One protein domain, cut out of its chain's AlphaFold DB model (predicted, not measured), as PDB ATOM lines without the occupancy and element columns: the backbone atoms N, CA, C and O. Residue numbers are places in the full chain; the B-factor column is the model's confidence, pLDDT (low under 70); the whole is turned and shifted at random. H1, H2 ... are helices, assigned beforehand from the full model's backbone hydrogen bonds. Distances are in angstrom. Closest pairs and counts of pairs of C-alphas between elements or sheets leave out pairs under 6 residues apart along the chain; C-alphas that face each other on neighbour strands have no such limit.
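Overview. This is residues 341 to 526 of the 693 residues of the protein "Nuclear pore protein" of Absidia glauca (UniProt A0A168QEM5). What shape does this model have? Three short helices, H3, H4 and H5, run side by side up and down, with H3 in the middle of the whole; H2 packs on one side of H3, and the hairpin of H6 and H7 on another, H7 crossing H3. The long H1 runs over one end of this group, from H8, which packs on its first part, to H2, which packs on its last. What are the counts and the size? The printed part has 186 residues with eight named helices, H1 to H8 in order, and no named strand, and its class is all helix. It is compact, with a radius of gyration of the C-alphas of 16.4 A and spans of 50 by 35 by 34 A.

Along the chain. Where does the first half run? H1, residues 341 to 362, begins with C-alpha 341 at (201.083, 179.350, 74.982) and is 31.5 A long from first to last C-alpha. H2 is residues 374 to 386, 18.7 A long; H3 is residues 407 to 416 and H4 residues 420 to 429. And the rest? H5 is residues 436 to 446, H6 residues 453 to 466, 20.1 A long, and H7 residues 473 to 483. H8, residues 499 to 509, ends with C-alpha 509 at (204.602, 182.405, 61.355).

Arrangement. What does the hub H7 touch? It touches H3 at a steep tilt of 49 degrees, closest at the C-alphas of Trp 408 and Lys 475, 5.2 A apart. With H6 it forms a hairpin at a shallow tilt of 26 degrees, closest at the C-alphas of Cys 466 and Trp 476, 5.7 A. It only just touches H5 and H8, with 3 pairs of C-alphas within 8 A each. How do H3, H4 and H5 follow each other? H3 and H4 form a hairpin at 24 degrees, and H4 and H5 another at 20 degrees; the closest C-alphas are those of Ala 414 and Thr 420, 6.0 A, and of Met 427 and Ile 439, 6.9 A. What does H1 touch? Residues 357 to 361 alone touch H2, with C-alphas 361 and 381 closest at 5.6 A, and residues 342 to 350 alone touch H8, with C-alphas 346 and 504 closest at 6.0 A. Are the helix backbones complete? In H1 to H8 every O i to N i+4 pair is within hydrogen-bond range.

Size, cuts and confidence. Is there a cut, and which links are long? The printed part has no cut; the links H1 to H2, H2 to H3 and H7 to H8 are long. How far does it reach? The two C-alphas farthest apart, of Ser 389 and Thr 515, are 51.5 A apart. Where is confidence low? The mean pLDDT of the printed part is 84.4, and 28 residues are under 70, among them residues 488 to 494 and 513 to 520.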
ATOM      1  N   LEU A 341     202.286 178.525  75.089       93.38
ATOM      2  CA  LEU A 341     201.083 179.350  74.982       93.38
ATOM      3  C   LEU A 341     200.662 179.543  73.517       93.38
ATOM      4  O   LEU A 341     199.494 179.329  73.207       93.38
ATOM      5  N   ILE A 342     201.603 179.856  72.616       94.38
ATOM      6  CA  ILE A 342     201.359 179.989  71.167       94.38
ATOM      7  C   ILE A 342     200.747 178.704  70.610       94.38
ATOM      8  O   ILE A 342     199.713 178.759  69.951       94.38
ATOM      9  N   GLU A 343     201.349 177.549  70.907       92.31
ATOM     10  CA  GLU A 343     200.856 176.260  70.417       92.31
ATOM     11  C   GLU A 343     199.419 175.997  70.867       92.31
ATOM     12  O   GLU A 343     198.558 175.632  70.074       92.31
ATOM     13  N   ARG A 344     199.126 176.265  72.140       92.44
ATOM     14  CA  ARG A 344     197.786 176.062  72.693       92.44
ATOM     15  C   ARG A 344     196.772 177.029  72.091       92.44
ATOM     16  O   ARG A 344     195.652 176.610  71.818       92.44
ATOM     17  N   THR A 345     197.147 178.282  71.850       95.69
ATOM     18  CA  THR A 345     196.278 179.241  71.158       95.69
ATOM     19  C   THR A 345     195.985 178.799  69.723       95.69
ATOM     20  O   THR A 345     194.830 178.867  69.318       95.69
ATOM     21  N   LYS A 346     196.976 178.291  68.971       94.62
ATOM     22  CA  LYS A 346     196.751 177.761  67.612       94.62
ATOM     23  C   LYS A 346     195.740 176.618  67.610       94.62
ATOM     24  O   LYS A 346     194.737 176.719  66.914       94.62
ATOM     25  N   ILE A 347     195.940 175.616  68.471       93.81
ATOM     26  CA  ILE A 347     195.015 174.479  68.602       93.81
ATOM     27  C   ILE A 347     193.611 174.964  68.981       93.81
ATOM     28  O   ILE A 347     192.618 174.494  68.440       93.81
ATOM     29  N   TRP A 348     193.505 175.939  69.889       94.00
ATOM     30  CA  TRP A 348     192.205 176.497  70.260       94.00
ATOM     31  C   TRP A 348     191.504 177.186  69.081       94.00
ATOM     32  O   TRP A 348     190.306 176.997  68.891       94.00
ATOM     33  N   LEU A 349     192.239 177.957  68.272       95.00
ATOM     34  CA  LEU A 349     191.709 178.609  67.069       95.00
ATOM     35  C   LEU A 349     191.321 177.594  65.986       95.00
ATOM     36  O   LEU A 349     190.369 177.828  65.239       95.00
ATOM     37  N   GLU A 350     192.051 176.486  65.882       95.19
ATOM     38  CA  GLU A 350     191.752 175.355  64.995       95.19
ATOM     39  C   GLU A 350     190.468 174.640  65.421       95.19
ATOM     40  O   GLU A 350     189.577 174.448  64.595       95.19
ATOM     41  N   ASP A 351     190.329 174.323  66.710       93.25
ATOM     42  CA  ASP A 351     189.134 173.686  67.266       93.25
ATOM     43  C   ASP A 351     187.907 174.598  67.182       93.25
ATOM     44  O   ASP A 351     186.830 174.148  66.792       93.25
ATOM     45  N   MET A 352     188.058 175.890  67.493       91.44
ATOM     46  CA  MET A 352     186.974 176.867  67.362       91.44
ATOM     47  C   MET A 352     186.450 176.904  65.923       91.44
ATOM     48  O   MET A 352     185.250 176.746  65.695       91.44
ATOM     49  N   TRP A 353     187.360 177.024  64.955       92.88
ATOM     50  CA  TRP A 353     187.013 177.035  63.537       92.88
ATOM     51  C   TRP A 353     186.391 175.715  63.081       92.88
ATOM     52  O   TRP A 353     185.422 175.716  62.326       92.88
ATOM     53  N   TRP A 354     186.910 174.584  63.558       94.06
ATOM     54  CA  TRP A 354     186.367 173.263  63.251       94.06
ATOM     55  C   TRP A 354     184.912 173.119  63.705       94.06
ATOM     56  O   TRP A 354     184.075 172.604  62.962       94.06
ATOM     57  N   GLU A 355     184.580 173.596  64.905       92.19
ATOM     58  CA  GLU A 355     183.201 173.585  65.395       92.19
ATOM     59  C   GLU A 355     182.289 174.543  64.613       92.19
ATOM     60  O   GLU A 355     181.137 174.192  64.342       92.19
ATOM     61  N   ASP A 356     182.780 175.727  64.229       89.38
ATOM     62  CA  ASP A 356     182.044 176.665  63.366       89.38
ATOM     63  C   ASP A 356     181.737 176.039  62.003       89.38
ATOM     64  O   ASP A 356     180.592 176.035  61.544       89.38
ATOM     65  N   MET A 357     182.750 175.442  61.383       92.31
ATOM     66  CA  MET A 357     182.636 174.780  60.094       92.31
ATOM     67  C   MET A 357     181.641 173.614  60.141       92.31
ATOM     68  O   MET A 357     180.758 173.527  59.284       92.31
ATOM     69  N   LYS A 358     181.710 172.746  61.160       91.62
ATOM     70  CA  LYS A 358     180.757 171.632  61.301       91.62
ATOM     71  C   LYS A 358     179.322 172.125  61.435       91.62
ATOM     72  O   LYS A 358     178.427 171.504  60.872       91.62
ATOM     73  N   ARG A 359     179.093 173.237  62.142       90.69
ATOM     74  CA  ARG A 359     177.762 173.857  62.233       90.69
ATOM     75  C   ARG A 359     177.244 174.292  60.864       90.69
ATOM     76  O   ARG A 359     176.093 174.011  60.556       90.69
ATOM     77  N   VAL A 360     178.089 174.891  60.021       89.31
ATOM     78  CA  VAL A 360     177.718 175.230  58.632       89.31
ATOM     79  C   VAL A 360     177.344 173.973  57.843       89.31
ATOM     80  O   VAL A 360     176.304 173.947  57.194       89.31
ATOM     81  N   VAL A 361     178.150 172.911  57.939       89.88
ATOM     82  CA  VAL A 361     177.913 171.654  57.209       89.88
ATOM     83  C   VAL A 361     176.646 170.928  57.673       89.88
ATOM     84  O   VAL A 361     175.956 170.322  56.855       89.88
ATOM     85  N   LEU A 362     176.341 170.956  58.972       89.25
ATOM     86  CA  LEU A 362     175.143 170.332  59.544       89.25
ATOM     87  C   LEU A 362     173.852 171.079  59.187       89.25
ATOM     88  O   LEU A 362     172.799 170.454  59.130       89.25
ATOM     89  N   ASN A 363     173.940 172.387  58.942       85.62
ATOM     90  CA  ASN A 363     172.796 173.230  58.593       85.62
ATOM     91  C   ASN A 363     172.491 173.259  57.083       85.62
ATOM     92  O   ASN A 363     171.517 173.887  56.679       85.62
ATOM     93  N   ALA A 364     173.322 172.622  56.256       82.06
ATOM     94  CA  ALA A 364     173.140 172.542  54.811       82.06
ATOM     95  C   ALA A 364     172.593 171.171  54.382       82.06
ATOM     96  O   ALA A 364     172.826 170.159  55.051       82.06
ATOM     97  N   ASP A 365     171.919 171.133  53.229       70.94
ATOM     98  CA  ASP A 365     171.431 169.888  52.634       70.94
ATOM     99  C   ASP A 365     172.572 168.888  52.367       70.94
ATOM    100  O   ASP A 365     173.736 169.238  52.134       70.94
ATOM    101  N   VAL A 366     172.240 167.600  52.456       64.75
ATOM    102  CA  VAL A 366     173.214 166.503  52.468       64.75
ATOM    103  C   VAL A 366     173.895 166.356  51.104       64.75
ATOM    104  O   VAL A 366     173.295 165.879  50.146       64.75
ATOM    105  N   VAL A 367     175.183 166.699  51.040       64.62
ATOM    106  CA  VAL A 367     176.101 166.248  49.981       64.62
ATOM    107  C   VAL A 367     176.577 164.834  50.325       64.62
ATOM    108  O   VAL A 367     176.981 164.587  51.467       64.62
ATOM    109  N   GLU A 368     176.524 163.911  49.361       69.06
ATOM    110  CA  GLU A 368     177.019 162.541  49.544       69.06
ATOM    111  C   GLU A 368     178.514 162.531  49.923       69.06
ATOM    112  O   GLU A 368     179.284 163.355  49.422       69.06
ATOM    113  N   PRO A 369     178.945 161.630  50.824       70.69
ATOM    114  CA  PRO A 369     180.340 161.547  51.228       70.69
ATOM    115  C   PRO A 369     181.215 161.056  50.067       70.69
ATOM    116  O   PRO A 369     180.972 159.987  49.513       70.69
ATOM    117  N   ILE A 370     182.250 161.829  49.729       75.06
ATOM    118  CA  ILE A 370     183.224 161.490  48.671       75.06
ATOM    119  C   ILE A 370     184.584 161.118  49.274       75.06
ATOM    120  O   ILE A 370     185.389 160.440  48.640       75.06
ATOM    121  N   MET A 371     184.842 161.539  50.513       80.62
ATOM    122  CA  MET A 371     186.104 161.310  51.210       80.62
ATOM    123  C   MET A 371     185.878 160.552  52.518       80.62
ATOM    124  O   MET A 371     184.763 160.498  53.041       80.62
ATOM    125  N   ASP A 372     186.958 160.009  53.074       77.81
ATOM    126  CA  ASP A 372     186.934 159.323  54.361       77.81
ATOM    127  C   ASP A 372     187.206 160.284  55.532       77.81
ATOM    128  O   ASP A 372     187.978 161.243  55.432       77.81
ATOM    129  N   GLY A 373     186.593 159.989  56.682       86.88
ATOM    130  CA  GLY A 373     186.891 160.635  57.963       86.88
ATOM    131  C   GLY A 373     186.690 162.157  57.982       86.88
ATOM    132  O   GLY A 373     185.733 162.690  57.419       86.88
ATOM    133  N   ASP A 374     187.597 162.859  58.667       89.12
ATOM    134  CA  ASP A 374     187.529 164.311  58.883       89.12
ATOM    135  C   ASP A 374     187.629 165.123  57.580       89.12
ATOM    136  O   ASP A 374     187.027 166.192  57.471       89.12
ATOM    137  N   LEU A 375     188.325 164.608  56.558       92.69
ATOM    138  CA  LEU A 375     188.467 165.300  55.271       92.69
ATOM    139  C   LEU A 375     187.127 165.440  54.542       92.69
ATOM    140  O   LEU A 375     186.917 166.421  53.835       92.69
ATOM    141  N   ASN A 376     186.179 164.529  54.775       91.44
ATOM    142  CA  ASN A 376     184.843 164.639  54.198       91.44
ATOM    143  C   ASN A 376     184.076 165.861  54.708       91.44
ATOM    144  O   ASN A 376     183.355 166.503  53.948       91.44
ATOM    145  N   TRP A 377     184.239 166.218  55.985       92.50
ATOM    146  CA  TRP A 377     183.636 167.438  56.523       92.50
ATOM    147  C   TRP A 377     184.196 168.673  55.820       92.50
ATOM    148  O   TRP A 377     183.435 169.568  55.455       92.50
ATOM    149  N   ILE A 378     185.513 168.694  55.588       93.56
ATOM    150  CA  ILE A 378     186.223 169.785  54.903       93.56
ATOM    151  C   ILE A 378     185.734 169.921  53.471       93.56
ATOM    152  O   ILE A 378     185.351 171.015  53.060       93.56
ATOM    153  N   TYR A 379     185.661 168.805  52.755       91.56
ATOM    154  CA  TYR A 379     185.130 168.775  51.405       91.56
ATOM    155  C   TYR A 379     183.709 169.334  51.341       91.56
ATOM    156  O   TYR A 379     183.452 170.263  50.581       91.56
ATOM    157  N   ARG A 380     182.803 168.846  52.199       90.00
ATOM    158  CA  ARG A 380     181.414 169.326  52.242       90.00
ATOM    159  C   ARG A 380     181.335 170.823  52.519       90.00
ATOM    160  O   ARG A 380     180.565 171.515  51.863       90.00
ATOM    161  N   TYR A 381     182.137 171.331  53.453       90.38
ATOM    162  CA  TYR A 381     182.200 172.763  53.734       90.38
ATOM    163  C   TYR A 381     182.648 173.574  52.512       90.38
ATOM    164  O   TYR A 381     182.027 174.582  52.175       90.38
ATOM    165  N   ILE A 382     183.693 173.123  51.817       89.75
ATOM    166  CA  ILE A 382     184.182 173.769  50.594       89.75
ATOM    167  C   ILE A 382     183.103 173.737  49.506       89.75
ATOM    168  O   ILE A 382     182.827 174.767  48.900       89.75
ATOM    169  N   SER A 383     182.421 172.606  49.308       86.81
ATOM    170  CA  SER A 383     181.299 172.506  48.368       86.81
ATOM    171  C   SER A 383     180.177 173.490  48.706       86.81
ATOM    172  O   SER A 383     179.713 174.205  47.832       86.81
ATOM    173  N   ILE A 384     179.773 173.597  49.974       86.12
ATOM    174  CA  ILE A 384     178.714 174.533  50.391       86.12
ATOM    175  C   ILE A 384     179.125 175.991  50.151       86.12
ATOM    176  O   ILE A 384     178.300 176.819  49.776       86.12
ATOM    177  N   THR A 385     180.394 176.321  50.389       83.81
ATOM    178  CA  THR A 385     180.871 177.711  50.368       83.81
ATOM    179  C   THR A 385     181.361 178.190  49.005       83.81
ATOM    180  O   THR A 385     181.445 179.401  48.796       83.81
ATOM    181  N   MET A 386     181.712 177.276  48.099       82.38
ATOM    182  CA  MET A 386     182.384 177.584  46.829       82.38
ATOM    183  C   MET A 386     181.735 176.911  45.607       82.38
ATOM    184  O   MET A 386     182.248 177.046  44.496       82.38
ATOM    185  N   MET A 387     180.635 176.169  45.769       78.25
ATOM    186  CA  MET A 387     179.925 175.524  44.658       78.25
ATOM    187  C   MET A 387     178.557 176.176  44.446       78.25
ATOM    188  O   MET A 387     177.771 176.318  45.378       78.25
ATOM    189  N   THR A 388     178.244 176.537  43.202       69.56
ATOM    190  CA  THR A 388     176.914 177.017  42.797       69.56
ATOM    191  C   THR A 388     176.424 176.178  41.623       69.56
ATOM    192  O   THR A 388     177.127 176.024  40.627       69.56
ATOM    193  N   SER A 389     175.219 175.608  41.732       63.12
ATOM    194  CA  SER A 389     174.599 174.783  40.676       63.12
ATOM    195  C   SER A 389     175.478 173.625  40.175       63.12
ATOM    196  O   SER A 389     175.483 173.304  38.989       63.12
ATOM    197  N   GLY A 390     176.244 173.002  41.074       61.81
ATOM    198  CA  GLY A 390     177.125 171.879  40.739       61.81
ATOM    199  C   GLY A 390     178.430 172.269  40.031       61.81
ATOM    200  O   GLY A 390     179.194 171.391  39.634       61.81
ATOM    201  N   LEU A 391     178.705 173.565  39.886       60.31
ATOM    202  CA  LEU A 391     179.963 174.093  39.367       60.31
ATOM    203  C   LEU A 391     180.735 174.770  40.497       60.31
ATOM    204  O   LEU A 391     180.138 175.399  41.372       60.31
ATOM    205  N   TRP A 392     182.060 174.646  40.476       70.69
ATOM    206  CA  TRP A 392     182.934 175.416  41.357       70.69
ATOM    207  C   TRP A 392     182.861 176.879  40.925       70.69
ATOM    208  O   TRP A 392     183.428 177.261  39.906       70.69
ATOM    209  N   VAL A 393     182.084 177.666  41.665       61.31
ATOM    210  CA  VAL A 393     181.887 179.095  41.437       61.31
ATOM    211  C   VAL A 393     182.474 179.788  42.647       61.31
ATOM    212  O   VAL A 393     181.823 179.981  43.673       61.31
ATOM    213  N   TRP A 394     183.750 180.112  42.526       63.03
ATOM    214  CA  TRP A 394     184.415 181.030  43.427       63.03
ATOM    215  C   TRP A 394     184.755 182.295  42.646       63.03
ATOM    216  O   TRP A 394     184.741 182.278  41.418       63.03
ATOM    217  N   ASN A 395     185.062 183.395  43.332       58.44
ATOM    218  CA  ASN A 395     185.371 184.686  42.695       58.44
ATOM    219  C   ASN A 395     186.682 184.669  41.873       58.44
ATOM    220  O   ASN A 395     187.250 185.722  41.595       58.44
ATOM    221  N   ASP A 396     187.203 183.483  41.561       63.84
ATOM    222  CA  ASP A 396     188.538 183.253  41.062       63.84
ATOM    223  C   ASP A 396     188.631 181.914  40.307       63.84
ATOM    224  O   ASP A 396     188.551 180.831  40.892       63.84
ATOM    225  N   ASP A 397     188.842 182.009  38.996       72.44
ATOM    226  CA  ASP A 397     188.932 180.875  38.071       72.44
ATOM    227  C   ASP A 397     190.270 180.110  38.172       72.44
ATOM    228  O   ASP A 397     190.494 179.145  37.443       72.44
ATOM    229  N   ARG A 398     191.187 180.527  39.058       83.25
ATOM    230  CA  ARG A 398     192.540 179.951  39.197       83.25
ATOM    231  C   ARG A 398     192.613 178.705  40.076       83.25
ATOM    232  O   ARG A 398     193.713 178.215  40.327       83.25
ATOM    233  N   LEU A 399     191.484 178.211  40.580       86.06
ATOM    234  CA  LEU A 399     191.463 177.017  41.423       86.06
ATOM    235  C   LEU A 399     191.997 175.799  40.663       86.06
ATOM    236  O   LEU A 399     191.481 175.432  39.606       86.06
ATOM    237  N   GLU A 400     192.992 175.125  41.234       90.12
ATOM    238  CA  GLU A 400     193.474 173.858  40.694       90.12
ATOM    239  C   GLU A 400     192.511 172.738  41.108       90.12
ATOM    240  O   GLU A 400     192.463 172.296  42.261       90.12
ATOM    241  N   ILE A 401     191.714 172.283  40.140       88.88
ATOM    242  CA  ILE A 401     190.697 171.252  40.336       88.88
ATOM    243  C   ILE A 401     191.181 169.945  39.712       88.88
ATOM    244  O   ILE A 401     191.295 169.830  38.492       88.88
ATOM    245  N   PHE A 402     191.396 168.927  40.546       88.69
ATOM    246  CA  PHE A 402     191.739 167.572  40.112       88.69
ATOM    247  C   PHE A 402     190.636 166.605  40.524       88.69
ATOM    248  O   PHE A 402     190.200 166.603  41.671       88.69
ATOM    249  N   SER A 403     190.158 165.791  39.579       86.75
ATOM    250  CA  SER A 403     189.051 164.845  39.803       86.75
ATOM    251  C   SER A 403     187.826 165.490  40.472       86.75
ATOM    252  O   SER A 403     187.226 164.911  41.370       86.75
ATOM    253  N   HIS A 404     187.468 166.703  40.035       83.75
ATOM    254  CA  HIS A 404     186.380 167.525  40.589       83.75
ATOM    255  C   HIS A 404     186.587 168.030  42.027       83.75
ATOM    256  O   HIS A 404     185.636 168.532  42.621       83.75
ATOM    257  N   ILE A 405     187.805 167.968  42.568       88.50
ATOM    258  CA  ILE A 405     188.142 168.439  43.917       88.50
ATOM    259  C   ILE A 405     189.110 169.632  43.817       88.50
ATOM    260  O   ILE A 405     190.147 169.500  43.164       88.50
ATOM    261  N   PRO A 406     188.830 170.778  44.469       91.38
ATOM    262  CA  PRO A 406     189.776 171.887  44.580       91.38
ATOM    263  C   PRO A 406     190.876 171.515  45.585       91.38
ATOM    264  O   PRO A 406     190.719 171.671  46.801       91.38
ATOM    265  N   ILE A 407     191.979 170.952  45.088       93.50
ATOM    266  CA  ILE A 407     192.950 170.240  45.932       93.50
ATOM    267  C   ILE A 407     193.631 171.158  46.950       93.50
ATOM    268  O   ILE A 407     193.823 170.757  48.094       93.50
ATOM    269  N   TRP A 408     193.932 172.409  46.600       94.31
ATOM    270  CA  TRP A 408     194.612 173.319  47.522       94.31
ATOM    271  C   TRP A 408     193.686 173.932  48.560       94.31
ATOM    272  O   TRP A 408     194.112 174.131  49.697       94.31
ATOM    273  N   ALA A 409     192.412 174.151  48.227       92.38
ATOM    274  CA  ALA A 409     191.409 174.524  49.221       92.38
ATOM    275  C   ALA A 409     191.266 173.418  50.278       92.38
ATOM    276  O   ALA A 409     191.272 173.703  51.476       92.38
ATOM    277  N   MET A 410     191.236 172.150  49.845       93.88
ATOM    278  CA  MET A 410     191.265 170.996  50.751       93.88
ATOM    279  C   MET A 410     192.505 171.010  51.648       93.88
ATOM    280  O   MET A 410     192.372 170.847  52.863       93.88
ATOM    281  N   VAL A 411     193.696 171.242  51.075       96.19
ATOM    282  CA  VAL A 411     194.940 171.295  51.857       96.19
ATOM    283  C   VAL A 411     194.915 172.418  52.886       96.19
ATOM    284  O   VAL A 411     195.146 172.182  54.074       96.19
ATOM    285  N   TYR A 412     194.581 173.631  52.456       95.12
ATOM    286  CA  TYR A 412     194.543 174.797  53.327       95.12
ATOM    287  C   TYR A 412     193.543 174.627  54.475       95.12
ATOM    288  O   TYR A 412     193.905 174.839  55.631       95.12
ATOM    289  N   TYR A 413     192.303 174.210  54.197       94.81
ATOM    290  CA  TYR A 413     191.287 174.070  55.244       94.81
ATOM    291  C   TYR A 413     191.558 172.895  56.193       94.81
ATOM    292  O   TYR A 413     191.209 172.967  57.375       94.81
ATOM    293  N   ALA A 414     192.249 171.846  55.737       95.75
ATOM    294  CA  ALA A 414     192.760 170.810  56.631       95.75
ATOM    295  C   ALA A 414     193.853 171.341  57.565       95.75
ATOM    296  O   ALA A 414     193.823 171.056  58.761       95.75
ATOM    297  N   CYS A 415     194.761 172.184  57.072       95.56
ATOM    298  CA  CYS A 415     195.727 172.878  57.924       95.56
ATOM    299  C   CYS A 415     195.043 173.856  58.892       95.56
ATOM    300  O   CYS A 415     195.342 173.837  60.082       95.56
ATOM    301  N   ARG A 416     194.079 174.659  58.419       94.44
ATOM    302  CA  ARG A 416     193.331 175.636  59.233       94.44
ATOM    303  C   ARG A 416     192.539 174.994  60.366       94.44
ATOM    304  O   ARG A 416     192.304 175.629  61.393       94.44
ATOM    305  N   SER A 417     192.130 173.748  60.171       94.69
ATOM    306  CA  SER A 417     191.483 172.944  61.196       94.69
ATOM    307  C   SER A 417     192.467 172.096  62.001       94.69
ATOM    308  O   SER A 417     192.013 171.358  62.848       94.69
ATOM    309  N   GLY A 418     193.786 172.139  61.801       94.19
ATOM    310  CA  GLY A 418     194.726 171.304  62.569       94.19
ATOM    311  C   GLY A 418     194.706 169.812  62.194       94.19
ATOM    312  O   GLY A 418     195.236 168.971  62.917       94.19
ATOM    313  N   ARG A 419     194.111 169.444  61.051       95.44
ATOM    314  CA  ARG A 419     194.036 168.066  60.521       95.44
ATOM    315  C   ARG A 419     195.212 167.780  59.575       95.44
ATOM    316  O   ARG A 419     195.058 167.122  58.546       95.44
ATOM    317  N   THR A 420     196.397 168.278  59.930       94.69
ATOM    318  CA  THR A 420     197.621 168.255  59.108       94.69
ATOM    319  C   THR A 420     198.081 166.836  58.766       94.69
ATOM    320  O   THR A 420     198.429 166.559  57.623       94.69
ATOM    321  N   GLU A 421     197.999 165.908  59.718       94.00
ATOM    322  CA  GLU A 421     198.363 164.499  59.506       94.00
ATOM    323  C   GLU A 421     197.421 163.785  58.529       94.00
ATOM    324  O   GLU A 421     197.860 163.031  57.659       94.00
ATOM    325  N   ALA A 422     196.113 164.042  58.643       94.56
ATOM    326  CA  ALA A 422     195.110 163.428  57.778       94.56
ATOM    327  C   ALA A 422     195.298 163.872  56.322       94.56
ATOM    328  O   ALA A 422     195.279 163.046  55.408       94.56
ATOM    329  N   ILE A 423     195.535 165.168  56.104       96.12
ATOM    330  CA  ILE A 423     195.762 165.691  54.760       96.12
ATOM    331  C   ILE A 423     197.138 165.316  54.205       96.12
ATOM    332  O   ILE A 423     197.235 164.992  53.025       96.12
ATOM    333  N   LEU A 424     198.186 165.244  55.032       95.94
ATOM    334  CA  LEU A 424     199.482 164.728  54.590       95.94
ATOM    335  C   LEU A 424     199.364 163.268  54.118       95.94
ATOM    336  O   LEU A 424     199.914 162.898  53.079       95.94
ATOM    337  N   HIS A 425     198.618 162.433  54.849       94.75
ATOM    338  CA  HIS A 425     198.334 161.063  54.422       94.75
ATOM    339  C   HIS A 425     197.576 161.022  53.085       94.75
ATOM    340  O   HIS A 425     197.919 160.235  52.200       94.75
ATOM    341  N   TYR A 426     196.594 161.903  52.903       93.69
ATOM    342  CA  TYR A 426     195.870 162.037  51.640       93.69
ATOM    343  C   TYR A 426     196.791 162.433  50.471       93.69
ATOM    344  O   TYR A 426     196.753 161.799  49.419       93.69
ATOM    345  N   MET A 427     197.691 163.401  50.666       95.31
ATOM    346  CA  MET A 427     198.666 163.804  49.641       95.31
ATOM    347  C   MET A 427     199.603 162.650  49.253       95.31
ATOM    348  O   MET A 427     199.869 162.436  48.074       95.31
ATOM    349  N   ARG A 428     200.050 161.847  50.229       94.75
ATOM    350  CA  ARG A 428     200.899 160.661  49.995       94.75
ATOM    351  C   ARG A 428     200.196 159.538  49.230       94.75
ATOM    352  O   ARG A 428     200.871 158.726  48.608       94.75
ATOM    353  N   THR A 429     198.871 159.448  49.310       93.00
ATOM    354  CA  THR A 429     198.095 158.443  48.560       93.00
ATOM    355  C   THR A 429     197.755 158.904  47.142       93.00
ATOM    356  O   THR A 429     197.495 158.065  46.286       93.00
ATOM    357  N   HIS A 430     197.840 160.210  46.874       92.31
ATOM    358  CA  HIS A 430     197.542 160.837  45.585       92.31
ATOM    359  C   HIS A 430     198.782 161.535  45.004       92.31
ATOM    360  O   HIS A 430     198.722 162.695  44.599       92.31
ATOM    361  N   THR A 431     199.924 160.841  44.956       90.56
ATOM    362  CA  THR A 431     201.205 161.421  44.499       90.56
ATOM    363  C   THR A 431     201.175 161.948  43.069       90.56
ATOM    364  O   THR A 431     201.980 162.801  42.727       90.56
ATOM    365  N   ASP A 432     200.250 161.473  42.233       92.56
ATOM    366  CA  ASP A 432     200.097 161.965  40.860       92.56
ATOM    367  C   ASP A 432     199.511 163.388  40.804       92.56
ATOM    368  O   ASP A 432     199.568 164.036  39.761       92.56
ATOM    369  N   TRP A 433     198.919 163.873  41.902       93.19
ATOM    370  CA  TRP A 433     198.272 165.187  41.980       93.19
ATOM    371  C   TRP A 433     199.169 166.250  42.625       93.19
ATOM    372  O   TRP A 433     198.876 167.438  42.521       93.19
ATOM    373  N   PHE A 434     200.253 165.845  43.294       93.81
ATOM    374  CA  PHE A 434     201.112 166.734  44.076       93.81
ATOM    375  C   PHE A 434     202.588 166.538  43.723       93.81
ATOM    376  O   PHE A 434     203.053 165.414  43.549       93.81
ATOM    377  N   ASP A 435     203.360 167.627  43.687       91.69
ATOM    378  CA  ASP A 435     204.818 167.537  43.545       91.69
ATOM    379  C   ASP A 435     205.426 166.800  44.765       91.69
ATOM    380  O   ASP A 435     205.140 167.162  45.911       91.69
ATOM    381  N   PRO A 436     206.293 165.789  44.582       93.69
ATOM    382  CA  PRO A 436     206.933 165.100  45.701       93.69
ATOM    383  C   PRO A 436     207.657 166.037  46.681       93.69
ATOM    384  O   PRO A 436     207.674 165.775  47.884       93.69
ATOM    385  N   ASN A 437     208.219 167.149  46.197       94.81
ATOM    386  CA  ASN A 437     208.909 168.124  47.035       94.81
ATOM    387  C   ASN A 437     207.952 168.819  48.006       94.81
ATOM    388  O   ASN A 437     208.343 169.041  49.153       94.81
ATOM    389  N   ILE A 438     206.699 169.107  47.615       95.25
ATOM    390  CA  ILE A 438     205.737 169.734  48.537       95.25
ATOM    391  C   ILE A 438     205.397 168.805  49.701       95.25
ATOM    392  O   ILE A 438     205.274 169.263  50.834       95.25
ATOM    393  N   ILE A 439     205.313 167.496  49.441       96.00
ATOM    394  CA  ILE A 439     205.016 166.487  50.461       96.00
ATOM    395  C   ILE A 439     206.154 166.449  51.487       96.00
ATOM    396  O   ILE A 439     205.900 166.546  52.685       96.00
ATOM    397  N   VAL A 440     207.410 166.403  51.027       95.44
ATOM    398  CA  VAL A 440     208.589 166.414  51.913       95.44
ATOM    399  C   VAL A 440     208.682 167.723  52.704       95.44
ATOM    400  O   VAL A 440     208.937 167.704  53.906       95.44
ATOM    401  N   CYS A 441     208.434 168.869  52.063       95.38
ATOM    402  CA  CYS A 441     208.410 170.160  52.753       95.38
ATOM    403  C   CYS A 441     207.331 170.206  53.840       95.38
ATOM    404  O   CYS A 441     207.557 170.743  54.923       95.38
ATOM    405  N   PHE A 442     206.156 169.637  53.572       96.44
ATOM    406  CA  PHE A 442     205.070 169.623  54.540       96.44
ATOM    407  C   PHE A 442     205.356 168.689  55.726       96.44
ATOM    408  O   PHE A 442     205.076 169.050  56.868       96.44
ATOM    409  N   GLU A 443     206.002 167.544  55.487       95.56
ATOM    410  CA  GLU A 443     206.525 166.668  56.545       95.56
ATOM    411  C   GLU A 443     207.533 167.396  57.439       95.56
ATOM    412  O   GLU A 443     207.432 167.347  58.665       95.56
ATOM    413  N   ASP A 444     208.491 168.104  56.839       93.81
ATOM    414  CA  ASP A 444     209.465 168.895  57.589       93.81
ATOM    415  C   ASP A 444     208.791 170.002  58.408       93.81
ATOM    416  O   ASP A 444     209.170 170.231  59.557       93.81
ATOM    417  N   TYR A 445     207.753 170.644  57.867       92.38
ATOM    418  CA  TYR A 445     206.970 171.639  58.595       92.38
ATOM    419  C   TYR A 445     206.262 171.043  59.823       92.38
ATOM    420  O   TYR A 445     206.401 171.596  60.919       92.38
ATOM    421  N   ILE A 446     205.553 169.918  59.662       92.75
ATOM    422  CA  ILE A 446     204.838 169.225  60.751       92.75
ATOM    423  C   ILE A 446     205.821 168.788  61.844       92.75
ATOM    424  O   ILE A 446     205.602 169.043  63.030       92.75
ATOM    425  N   ASP A 447     206.959 168.224  61.444       90.25
ATOM    426  CA  ASP A 447     208.000 167.760  62.362       90.25
ATOM    427  C   ASP A 447     208.871 168.898  62.931       90.25
ATOM    428  O   ASP A 447     209.814 168.648  63.690       90.25
ATOM    429  N   ASN A 448     208.575 170.161  62.590       86.38
ATOM    430  CA  ASN A 448     209.367 171.344  62.946       86.38
ATOM    431  C   ASN A 448     210.861 171.224  62.568       86.38
ATOM    432  O   ASN A 448     211.735 171.759  63.262       86.38
ATOM    433  N   ARG A 449     211.167 170.531  61.468       87.06
ATOM    434  CA  ARG A 449     212.515 170.397  60.906       87.06
ATOM    435  C   ARG A 449     212.833 171.559  59.958       87.06
ATOM    436  O   ARG A 449     211.945 172.066  59.276       87.06
ATOM    437  N   PRO A 450     214.098 172.008  59.897       84.94
ATOM    438  CA  PRO A 450     214.517 172.959  58.877       84.94
ATOM    439  C   PRO A 450     214.490 172.300  57.494       84.94
ATOM    440  O   PRO A 450     214.885 171.143  57.352       84.94
ATOM    441  N   PHE A 451     214.093 173.057  56.472       88.56
ATOM    442  CA  PHE A 451     214.146 172.589  55.090       88.56
ATOM    443  C   PHE A 451     215.586 172.402  54.613       88.56
ATOM    444  O   PHE A 451     216.495 173.150  54.986       88.56
ATOM    445  N   SER A 452     215.787 171.411  53.743       90.00
ATOM    446  CA  SER A 452     217.027 171.285  52.977       90.00
ATOM    447  C   SER A 452     217.204 172.481  52.030       90.00
ATOM    448  O   SER A 452     216.227 173.106  51.622       90.00
ATOM    449  N   GLU A 453     218.439 172.787  51.625       89.12
ATOM    450  CA  GLU A 453     218.720 173.886  50.682       89.12
ATOM    451  C   GLU A 453     217.978 173.717  49.342       89.12
ATOM    452  O   GLU A 453     217.498 174.690  48.756       89.12
ATOM    453  N   HIS A 454     217.823 172.468  48.892       92.44
ATOM    454  CA  HIS A 454     217.041 172.121  47.709       92.44
ATOM    455  C   HIS A 454     215.556 172.472  47.883       92.44
ATOM    456  O   HIS A 454     214.999 173.189  47.056       92.44
ATOM    457  N   ASN A 455     214.945 172.020  48.981       91.56
ATOM    458  CA  ASN A 455     213.532 172.255  49.285       91.56
ATOM    459  C   ASN A 455     213.236 173.738  49.538       91.56
ATOM    460  O   ASN A 455     212.225 174.253  49.073       91.56
ATOM    461  N   GLN A 456     214.148 174.445  50.208       90.06
ATOM    462  CA  GLN A 456     214.083 175.892  50.405       90.06
ATOM    463  C   GLN A 456     214.039 176.629  49.057       90.06
ATOM    464  O   GLN A 456     213.163 177.462  48.834       90.06
ATOM    465  N   SER A 457     214.947 176.279  48.139       90.62
ATOM    466  CA  SER A 457     215.009 176.874  46.796       90.62
ATOM    467  C   SER A 457     213.785 176.524  45.944       90.62
ATOM    468  O   SER A 457     213.356 177.322  45.111       90.62
ATOM    469  N   TRP A 458     213.232 175.320  46.124       93.88
ATOM    470  CA  TRP A 458     212.012 174.884  45.448       93.88
ATOM    471  C   TRP A 458     210.795 175.680  45.941       93.88
ATOM    472  O   TRP A 458     210.093 176.253  45.112       93.88
ATOM    473  N   ILE A 459     210.611 175.819  47.263       90.94
ATOM    474  CA  ILE A 459     209.536 176.641  47.847       90.94
ATOM    475  C   ILE A 459     209.619 178.073  47.331       90.94
ATOM    476  O   ILE A 459     208.615 178.611  46.888       90.94
ATOM    477  N   GLU A 460     210.803 178.684  47.338       88.88
ATOM    478  CA  GLU A 460     210.972 180.074  46.893       88.88
ATOM    479  C   GLU A 460     210.598 180.268  45.419       88.88
ATOM    480  O   GLU A 460     210.023 181.293  45.049       88.88
ATOM    481  N   ARG A 461     210.865 179.266  44.575       90.19
ATOM    482  CA  ARG A 461     210.435 179.273  43.174       90.19
ATOM    483  C   ARG A 461     208.920 179.134  43.042       90.19
ATOM    484  O   ARG A 461     208.326 179.861  42.252       90.19
ATOM    485  N   GLU A 462     208.308 178.222  43.792       89.62
ATOM    486  CA  GLU A 462     206.858 178.004  43.757       89.62
ATOM    487  C   GLU A 462     206.079 179.193  44.329       89.62
ATOM    488  O   GLU A 462     205.059 179.588  43.767       89.62
ATOM    489  N   GLU A 463     206.577 179.810  45.404       86.50
ATOM    490  CA  GLU A 463     206.031 181.047  45.969       86.50
ATOM    491  C   GLU A 463     206.033 182.162  44.921       86.50
ATOM    492  O   GLU A 463     205.010 182.818  44.727       86.50
ATOM    493  N   LEU A 464     207.151 182.337  44.207       85.38
ATOM    494  CA  LEU A 464     207.274 183.324  43.136       85.38
ATOM    495  C   LEU A 464     206.348 183.012  41.953       85.38
ATOM    496  O   LEU A 464     205.758 183.927  41.384       85.38
ATOM    497  N   ALA A 465     206.193 181.736  41.592       84.38
ATOM    498  CA  ALA A 465     205.299 181.315  40.516       84.38
ATOM    499  C   ALA A 465     203.824 181.601  40.839       84.38
ATOM    500  O   ALA A 465     203.049 181.935  39.943       84.38
ATOM    501  N   CYS A 466     203.447 181.498  42.115       78.38
ATOM    502  CA  CYS A 466     202.091 181.777  42.577       78.38
ATOM    503  C   CYS A 466     201.856 183.263  42.932       78.38
ATOM    504  O   CYS A 466     200.703 183.664  43.104       78.38
ATOM    505  N   HIS A 467     202.918 184.076  43.029       73.00
ATOM    506  CA  HIS A 467     202.855 185.519  43.301       73.00
ATOM    507  C   HIS A 467     202.123 186.292  42.181       73.00
ATOM    508  O   HIS A 467     201.861 185.762  41.101       73.00
ATOM    509  N   ASP A 468     201.775 187.561  42.431       67.69
ATOM    510  CA  ASP A 468     201.053 188.451  41.498       67.69
ATOM    511  C   ASP A 468     199.734 187.872  40.979       67.69
ATOM    512  O   ASP A 468     199.343 188.099  39.834       67.69
ATOM    513  N   ASN A 469     199.034 187.108  41.816       66.81
ATOM    514  CA  ASN A 469     197.715 186.598  41.471       66.81
ATOM    515  C   ASN A 469     197.718 185.620  40.266       66.81
ATOM    516  O   ASN A 469     196.739 185.548  39.523       66.81
ATOM    517  N   ARG A 470     198.815 184.873  40.051       74.44
ATOM    518  CA  ARG A 470     198.971 183.966  38.893       74.44
ATOM    519  C   ARG A 470     198.666 182.497  39.180       74.44
ATOM    520  O   ARG A 470     198.329 181.771  38.251       74.44
ATOM    521  N   GLY A 471     198.795 182.063  40.433       83.25
ATOM    522  CA  GLY A 471     198.515 180.686  40.857       83.25
ATOM    523  C   GLY A 471     197.223 180.555  41.658       83.25
ATOM    524  O   GLY A 471     196.567 181.559  41.959       83.25
ATOM    525  N   ASP A 472     196.902 179.314  42.036       87.56
ATOM    526  CA  ASP A 472     195.850 179.015  43.005       87.56
ATOM    527  C   ASP A 472     196.154 179.746  44.331       87.56
ATOM    528  O   ASP A 472     197.238 179.582  44.911       87.56
ATOM    529  N   PRO A 473     195.236 180.581  44.839       86.19
ATOM    530  CA  PRO A 473     195.502 181.373  46.033       86.19
ATOM    531  C   PRO A 473     195.582 180.526  47.311       86.19
ATOM    532  O   PRO A 473     196.287 180.917  48.244       86.19
ATOM    533  N   PHE A 474     194.923 179.363  47.375       89.38
ATOM    534  CA  PHE A 474     195.067 178.434  48.498       89.38
ATOM    535  C   PHE A 474     196.429 177.746  48.467       89.38
ATOM    536  O   PHE A 474     197.034 177.572  49.526       89.38
ATOM    537  N   LYS A 475     196.951 177.426  47.272       91.56
ATOM    538  CA  LYS A 475     198.327 176.925  47.117       91.56
ATOM    539  C   LYS A 475     199.317 177.952  47.639       91.56
ATOM    540  O   LYS A 475     200.174 177.627  48.455       91.56
ATOM    541  N   TRP A 476     199.170 179.201  47.208       87.69
ATOM    542  CA  TRP A 476     200.041 180.283  47.649       87.69
ATOM    543  C   TRP A 476     199.983 180.483  49.167       87.69
ATOM    544  O   TRP A 476     201.025 180.525  49.816       87.69
ATOM    545  N   MET A 477     198.784 180.512  49.757       87.81
ATOM    546  CA  MET A 477     198.628 180.644  51.209       87.81
ATOM    547  C   MET A 477     199.240 179.459  51.970       87.81
ATOM    548  O   MET A 477     199.876 179.639  53.008       87.81
ATOM    549  N   PHE A 478     199.096 178.242  51.448       92.94
ATOM    550  CA  PHE A 478     199.739 177.065  52.017       92.94
ATOM    551  C   PHE A 478     201.272 177.143  51.937       92.94
ATOM    552  O   PHE A 478     201.947 176.824  52.914       92.94
ATOM    553  N   LEU A 479     201.828 177.621  50.818       91.81
ATOM    554  CA  LEU A 479     203.270 177.839  50.670       91.81
ATOM    555  C   LEU A 479     203.793 178.862  51.690       91.81
ATOM    556  O   LEU A 479     204.778 178.578  52.370       91.81
ATOM    557  N   GLN A 480     203.085 179.984  51.869       88.19
ATOM    558  CA  GLN A 480     203.380 180.987  52.904       88.19
ATOM    559  C   GLN A 480     203.357 180.369  54.318       88.19
ATOM    560  O   GLN A 480     204.262 180.591  55.127       88.19
ATOM    561  N   LEU A 481     202.358 179.523  54.606       90.44
ATOM    562  CA  LEU A 481     202.226 178.811  55.881       90.44
ATOM    563  C   LEU A 481     203.432 177.918  56.185       90.44
ATOM    564  O   LEU A 481     204.022 178.030  57.263       90.44
ATOM    565  N   ILE A 482     203.819 177.048  55.249       91.75
ATOM    566  CA  ILE A 482     204.922 176.107  55.481       91.75
ATOM    567  C   ILE A 482     206.288 176.804  55.456       91.75
ATOM    568  O   ILE A 482     207.173 176.440  56.231       91.75
ATOM    569  N   SER A 483     206.459 177.845  54.634       86.75
ATOM    570  CA  SER A 483     207.689 178.646  54.585       86.75
ATOM    571  C   SER A 483     207.837 179.575  55.793       86.75
ATOM    572  O   SER A 483     208.944 180.028  56.116       86.75
ATOM    573  N   ARG A 484     206.736 179.807  56.518       85.69
ATOM    574  CA  ARG A 484     206.594 180.781  57.603       85.69
ATOM    575  C   ARG A 484     206.998 182.187  57.159       85.69
ATOM    576  O   ARG A 484     207.698 182.894  57.890       85.69
ATOM    577  N   LYS A 485     206.629 182.543  55.932       79.38
ATOM    578  CA  LYS A 485     206.739 183.889  55.372       79.38
ATOM    579  C   LYS A 485     205.316 184.392  55.174       79.38
ATOM    580  O   LYS A 485     204.447 183.623  54.789       79.38
ATOM    581  N   TYR A 486     205.075 185.662  55.482       71.25
ATOM    582  CA  TYR A 486     203.808 186.298  55.149       71.25
ATOM    583  C   TYR A 486     204.075 187.504  54.266       71.25
ATOM    584  O   TYR A 486     204.694 188.486  54.691       71.25
ATOM    585  N   THR A 487     203.579 187.418  53.045       72.75
ATOM    586  CA  THR A 487     203.401 188.548  52.148       72.75
ATOM    587  C   THR A 487     201.898 188.821  52.081       72.75
ATOM    588  O   THR A 487     201.146 187.892  51.819       72.75
ATOM    589  N   PRO A 488     201.408 190.039  52.362       63.12
ATOM    590  CA  PRO A 488     199.993 190.360  52.176       63.12
ATOM    591  C   PRO A 488     199.587 190.266  50.694       63.12
ATOM    592  O   PRO A 488     200.364 190.655  49.824       63.12
ATOM    593  N   ILE A 489     198.364 189.809  50.398       58.22
ATOM    594  CA  ILE A 489     197.794 189.909  49.041       58.22
ATOM    595  C   ILE A 489     197.371 191.369  48.806       58.22
ATOM    596  O   ILE A 489     196.576 191.890  49.599       58.22
ATOM    597  N   PRO A 490     197.847 192.044  47.742       46.22
ATOM    598  CA  PRO A 490     197.339 193.361  47.365       46.22
ATOM    599  C   PRO A 490     195.823 193.300  47.111       46.22
ATOM    600  O   PRO A 490     195.372 192.506  46.291       46.22
ATOM    601  N   GLY A 491     195.035 194.118  47.820       51.31
ATOM    602  CA  GLY A 491     193.563 194.097  47.754       51.31
ATOM    603  C   GLY A 491     192.862 193.275  48.847       51.31
ATOM    604  O   GLY A 491     191.641 193.153  48.818       51.31
ATOM    605  N   GLY A 492     193.613 192.755  49.825       56.09
ATOM    606  CA  GLY A 492     193.083 191.919  50.905       56.09
ATOM    607  C   GLY A 492     193.041 190.439  50.519       56.09
ATOM    608  O   GLY A 492     192.994 190.074  49.346       56.09
ATOM    609  N   SER A 493     193.103 189.550  51.511       65.44
ATOM    610  CA  SER A 493     193.060 188.111  51.249       65.44
ATOM    611  C   SER A 493     191.618 187.619  51.160       65.44
ATOM    612  O   SER A 493     190.892 187.646  52.147       65.44
ATOM    613  N   VAL A 494     191.219 187.085  50.001       66.31
ATOM    614  CA  VAL A 494     189.913 186.408  49.814       66.31
ATOM    615  C   VAL A 494     189.780 185.172  50.728       66.31
ATOM    616  O   VAL A 494     188.678 184.702  51.017       66.31
ATOM    617  N   ILE A 495     190.914 184.647  51.204       76.44
ATOM    618  CA  ILE A 495     191.001 183.455  52.050       76.44
ATOM    619  C   ILE A 495     190.913 183.819  53.537       76.44
ATOM    620  O   ILE A 495     190.211 183.140  54.288       76.44
ATOM    621  N   ILE A 496     191.599 184.881  53.972       75.81
ATOM    622  CA  ILE A 496     191.589 185.345  55.367       75.81
ATOM    623  C   ILE A 496     190.396 186.286  55.557       75.81
ATOM    624  O   ILE A 496     190.486 187.485  55.317       75.81
ATOM    625  N   LYS A 497     189.261 185.725  55.987       73.00
ATOM    626  CA  LYS A 497     187.979 186.447  56.056       73.00
ATOM    627  C   LYS A 497     187.752 187.210  57.365       73.00
ATOM    628  O   LYS A 497     186.872 188.063  57.408       73.00
ATOM    629  N   GLY A 498     188.501 186.904  58.428       80.31
ATOM    630  CA  GLY A 498     188.285 187.498  59.750       80.31
ATOM    631  C   GLY A 498     189.538 187.602  60.615       80.31
ATOM    632  O   GLY A 498     190.583 187.012  60.328       80.31
ATOM    633  N   SER A 499     189.409 188.337  61.717       83.06
ATOM    634  CA  SER A 499     190.459 188.569  62.714       83.06
ATOM    635  C   SER A 499     191.097 187.297  63.264       83.06
ATOM    636  O   SER A 499     192.319 187.221  63.358       83.06
ATOM    637  N   TYR A 500     190.296 186.287  63.604       88.06
ATOM    638  CA  TYR A 500     190.800 185.026  64.151       88.06
ATOM    639  C   TYR A 500     191.592 184.205  63.128       88.06
ATOM    640  O   TYR A 500     192.568 183.557  63.499       88.06
ATOM    641  N   ASP A 501     191.216 184.254  61.846       86.62
ATOM    642  CA  ASP A 501     191.976 183.603  60.771       86.62
ATOM    643  C   ASP A 501     193.307 184.316  60.538       86.62
ATOM    644  O   ASP A 501     194.343 183.670  60.362       86.62
ATOM    645  N   ASN A 502     193.294 185.648  60.601       85.81
ATOM    646  CA  ASN A 502     194.502 186.455  60.501       85.81
ATOM    647  C   ASN A 502     195.450 186.168  61.679       85.81
ATOM    648  O   ASN A 502     196.637 185.894  61.500       85.81
ATOM    649  N   LEU A 503     194.898 186.118  62.891       90.94
ATOM    650  CA  LEU A 503     195.631 185.778  64.102       90.94
ATOM    651  C   LEU A 503     196.221 184.364  64.038       90.94
ATOM    652  O   LEU A 503     197.408 184.196  64.306       90.94
ATOM    653  N   TRP A 504     195.437 183.356  63.641       93.88
ATOM    654  CA  TRP A 504     195.932 181.987  63.447       93.88
ATOM    655  C   TRP A 504     197.074 181.946  62.424       93.88
ATOM    656  O   TRP A 504     198.096 181.302  62.669       93.88
ATOM    657  N   THR A 505     196.938 182.682  61.318       89.75
ATOM    658  CA  THR A 505     197.968 182.774  60.275       89.75
ATOM    659  C   THR A 505     199.259 183.337  60.855       89.75
ATOM    660  O   THR A 505     200.293 182.674  60.801       89.75
ATOM    661  N   HIS A 506     199.209 184.505  61.499       88.81
ATOM    662  CA  HIS A 506     200.392 185.125  62.093       88.81
ATOM    663  C   HIS A 506     201.014 184.288  63.217       88.81
ATOM    664  O   HIS A 506     202.238 184.189  63.283       88.81
ATOM    665  N   LEU A 507     200.214 183.627  64.062       92.75
ATOM    666  CA  LEU A 507     200.728 182.729  65.105       92.75
ATOM    667  C   LEU A 507     201.519 181.552  64.518       92.75
ATOM    668  O   LEU A 507     202.524 181.144  65.103       92.75
ATOM    669  N   ASN A 508     201.119 181.035  63.352       90.94
ATOM    670  CA  ASN A 508     201.872 179.998  62.641       90.94
ATOM    671  C   ASN A 508     203.204 180.494  62.055       90.94
ATOM    672  O   ASN A 508     204.114 179.690  61.840       90.94
ATOM    673  N   MET A 509     203.359 181.806  61.855       87.06
ATOM    674  CA  MET A 509     204.602 182.405  61.355       87.06
ATOM    675  C   MET A 509     205.656 182.616  62.450       87.06
ATOM    676  O   MET A 509     206.831 182.806  62.134       87.06
ATOM    677  N   ILE A 510     205.268 182.597  63.731       88.00
ATOM    678  CA  ILE A 510     206.155 182.982  64.837       88.00
ATOM    679  C   ILE A 510     207.346 182.023  64.986       88.00
ATOM    680  O   ILE A 510     207.212 180.798  65.055       88.00
ATOM    681  N   ARG A 511     208.544 182.600  65.138       83.62
ATOM    682  CA  ARG A 511     209.815 181.907  65.385       83.62
ATOM    683  C   ARG A 511     210.502 182.454  66.642       83.62
ATOM    684  O   ARG A 511     211.270 183.404  66.593       83.62
ATOM    685  N   GLU A 512     210.273 181.794  67.778       77.44
ATOM    686  CA  GLU A 512     210.816 182.197  69.093       77.44
ATOM    687  C   GLU A 512     212.303 181.837  69.332       77.44
ATOM    688  O   GLU A 512     212.906 182.348  70.268       77.44
ATOM    689  N   ASN A 513     212.916 180.960  68.520       68.81
ATOM    690  CA  ASN A 513     214.347 180.617  68.618       68.81
ATOM    691  C   ASN A 513     215.046 180.829  67.268       68.81
ATOM    692  O   ASN A 513     214.882 179.992  66.375       68.81
ATOM    693  N   PRO A 514     215.874 181.871  67.114       57.19
ATOM    694  CA  PRO A 514     216.592 182.129  65.879       57.19
ATOM    695  C   PRO A 514     217.921 181.375  65.879       57.19
ATOM    696  O   PRO A 514     218.985 181.979  65.817       57.19
ATOM    697  N   THR A 515     217.906 180.051  66.026       49.75
ATOM    698  CA  THR A 515     219.179 179.324  66.077       49.75
ATOM    699  C   THR A 515     219.837 179.180  64.701       49.75
ATOM    700  O   THR A 515     221.052 179.034  64.675       49.75
ATOM    701  N   PHE A 516     219.116 179.268  63.567       45.06
ATOM    702  CA  PHE A 516     219.708 178.890  62.264       45.06
ATOM    703  C   PHE A 516     219.171 179.565  60.979       45.06
ATOM    704  O   PHE A 516     219.488 179.091  59.892       45.06
ATOM    705  N   SER A 517     218.394 180.655  61.022       50.25
ATOM    706  CA  SER A 517     217.790 181.219  59.793       50.25
ATOM    707  C   SER A 517     218.406 182.558  59.369       50.25
ATOM    708  O   SER A 517     218.518 183.467  60.182       50.25
ATOM    709  N   ARG A 518     218.752 182.690  58.077       51.00
ATOM    710  CA  ARG A 518     219.109 183.969  57.419       51.00
ATOM    711  C   ARG A 518     217.899 184.896  57.201       51.00
ATOM    712  O   ARG A 518     218.100 186.075  56.938       51.00
ATOM    713  N   ALA A 519     216.671 184.378  57.279       54.47
ATOM    714  CA  ALA A 519     215.447 185.168  57.117       54.47
ATOM    715  C   ALA A 519     215.143 186.028  58.364       54.47
ATOM    716  O   ALA A 519     215.447 185.575  59.473       54.47
ATOM    717  N   PRO A 520     214.524 187.217  58.206       59.31
ATOM    718  CA  PRO A 520     214.090 188.043  59.330       59.31
ATOM    719  C   PRO A 520     213.163 187.243  60.253       59.31
ATOM    720  O   PRO A 520     212.297 186.494  59.798       59.31
ATOM    721  N   ASN A 521     213.380 187.365  61.561       72.31
ATOM    722  CA  ASN A 521     212.588 186.641  62.548       72.31
ATOM    723  C   ASN A 521     211.262 187.368  62.752       72.31
ATOM    724  O   ASN A 521     211.263 188.483  63.254       72.31
ATOM    725  N   TYR A 522     210.153 186.721  62.398       83.81
ATOM    726  CA  TYR A 522     208.829 187.129  62.853       83.81
ATOM    727  C   TYR A 522     208.587 186.522  64.239       83.81
ATOM    728  O   TYR A 522     208.580 185.300  64.398       83.81
ATOM    729  N   THR A 523     208.464 187.359  65.259       86.81
ATOM    730  CA  THR A 523     208.381 186.977  66.674       86.81
ATOM    731  C   THR A 523     207.016 187.321  67.268       86.81
ATOM    732  O   THR A 523     206.195 187.994  66.644       86.81
ATOM    733  N   LEU A 524     206.754 186.883  68.505       90.06
ATOM    734  CA  LEU A 524     205.542 187.291  69.217       90.06
ATOM    735  C   LEU A 524     205.469 188.816  69.409       90.06
ATOM    736  O   LEU A 524     204.383 189.387  69.382       90.06
ATOM    737  N   GLU A 525     206.603 189.494  69.584       86.69
ATOM    738  CA  GLU A 525     206.632 190.949  69.756       86.69
ATOM    739  C   GLU A 525     206.131 191.687  68.503       86.69
ATOM    740  O   GLU A 525     205.473 192.725  68.615       86.69
ATOM    741  N   ASP A 526     206.361 191.121  67.316       86.81
ATOM    742  CA  ASP A 526     205.927 191.706  66.047       86.81
ATOM    743  C   ASP A 526     204.404 191.709  65.914       86.81
ATOM    744  O   ASP A 526     203.817 192.753  65.611       86.81
TER     745      ASP A 526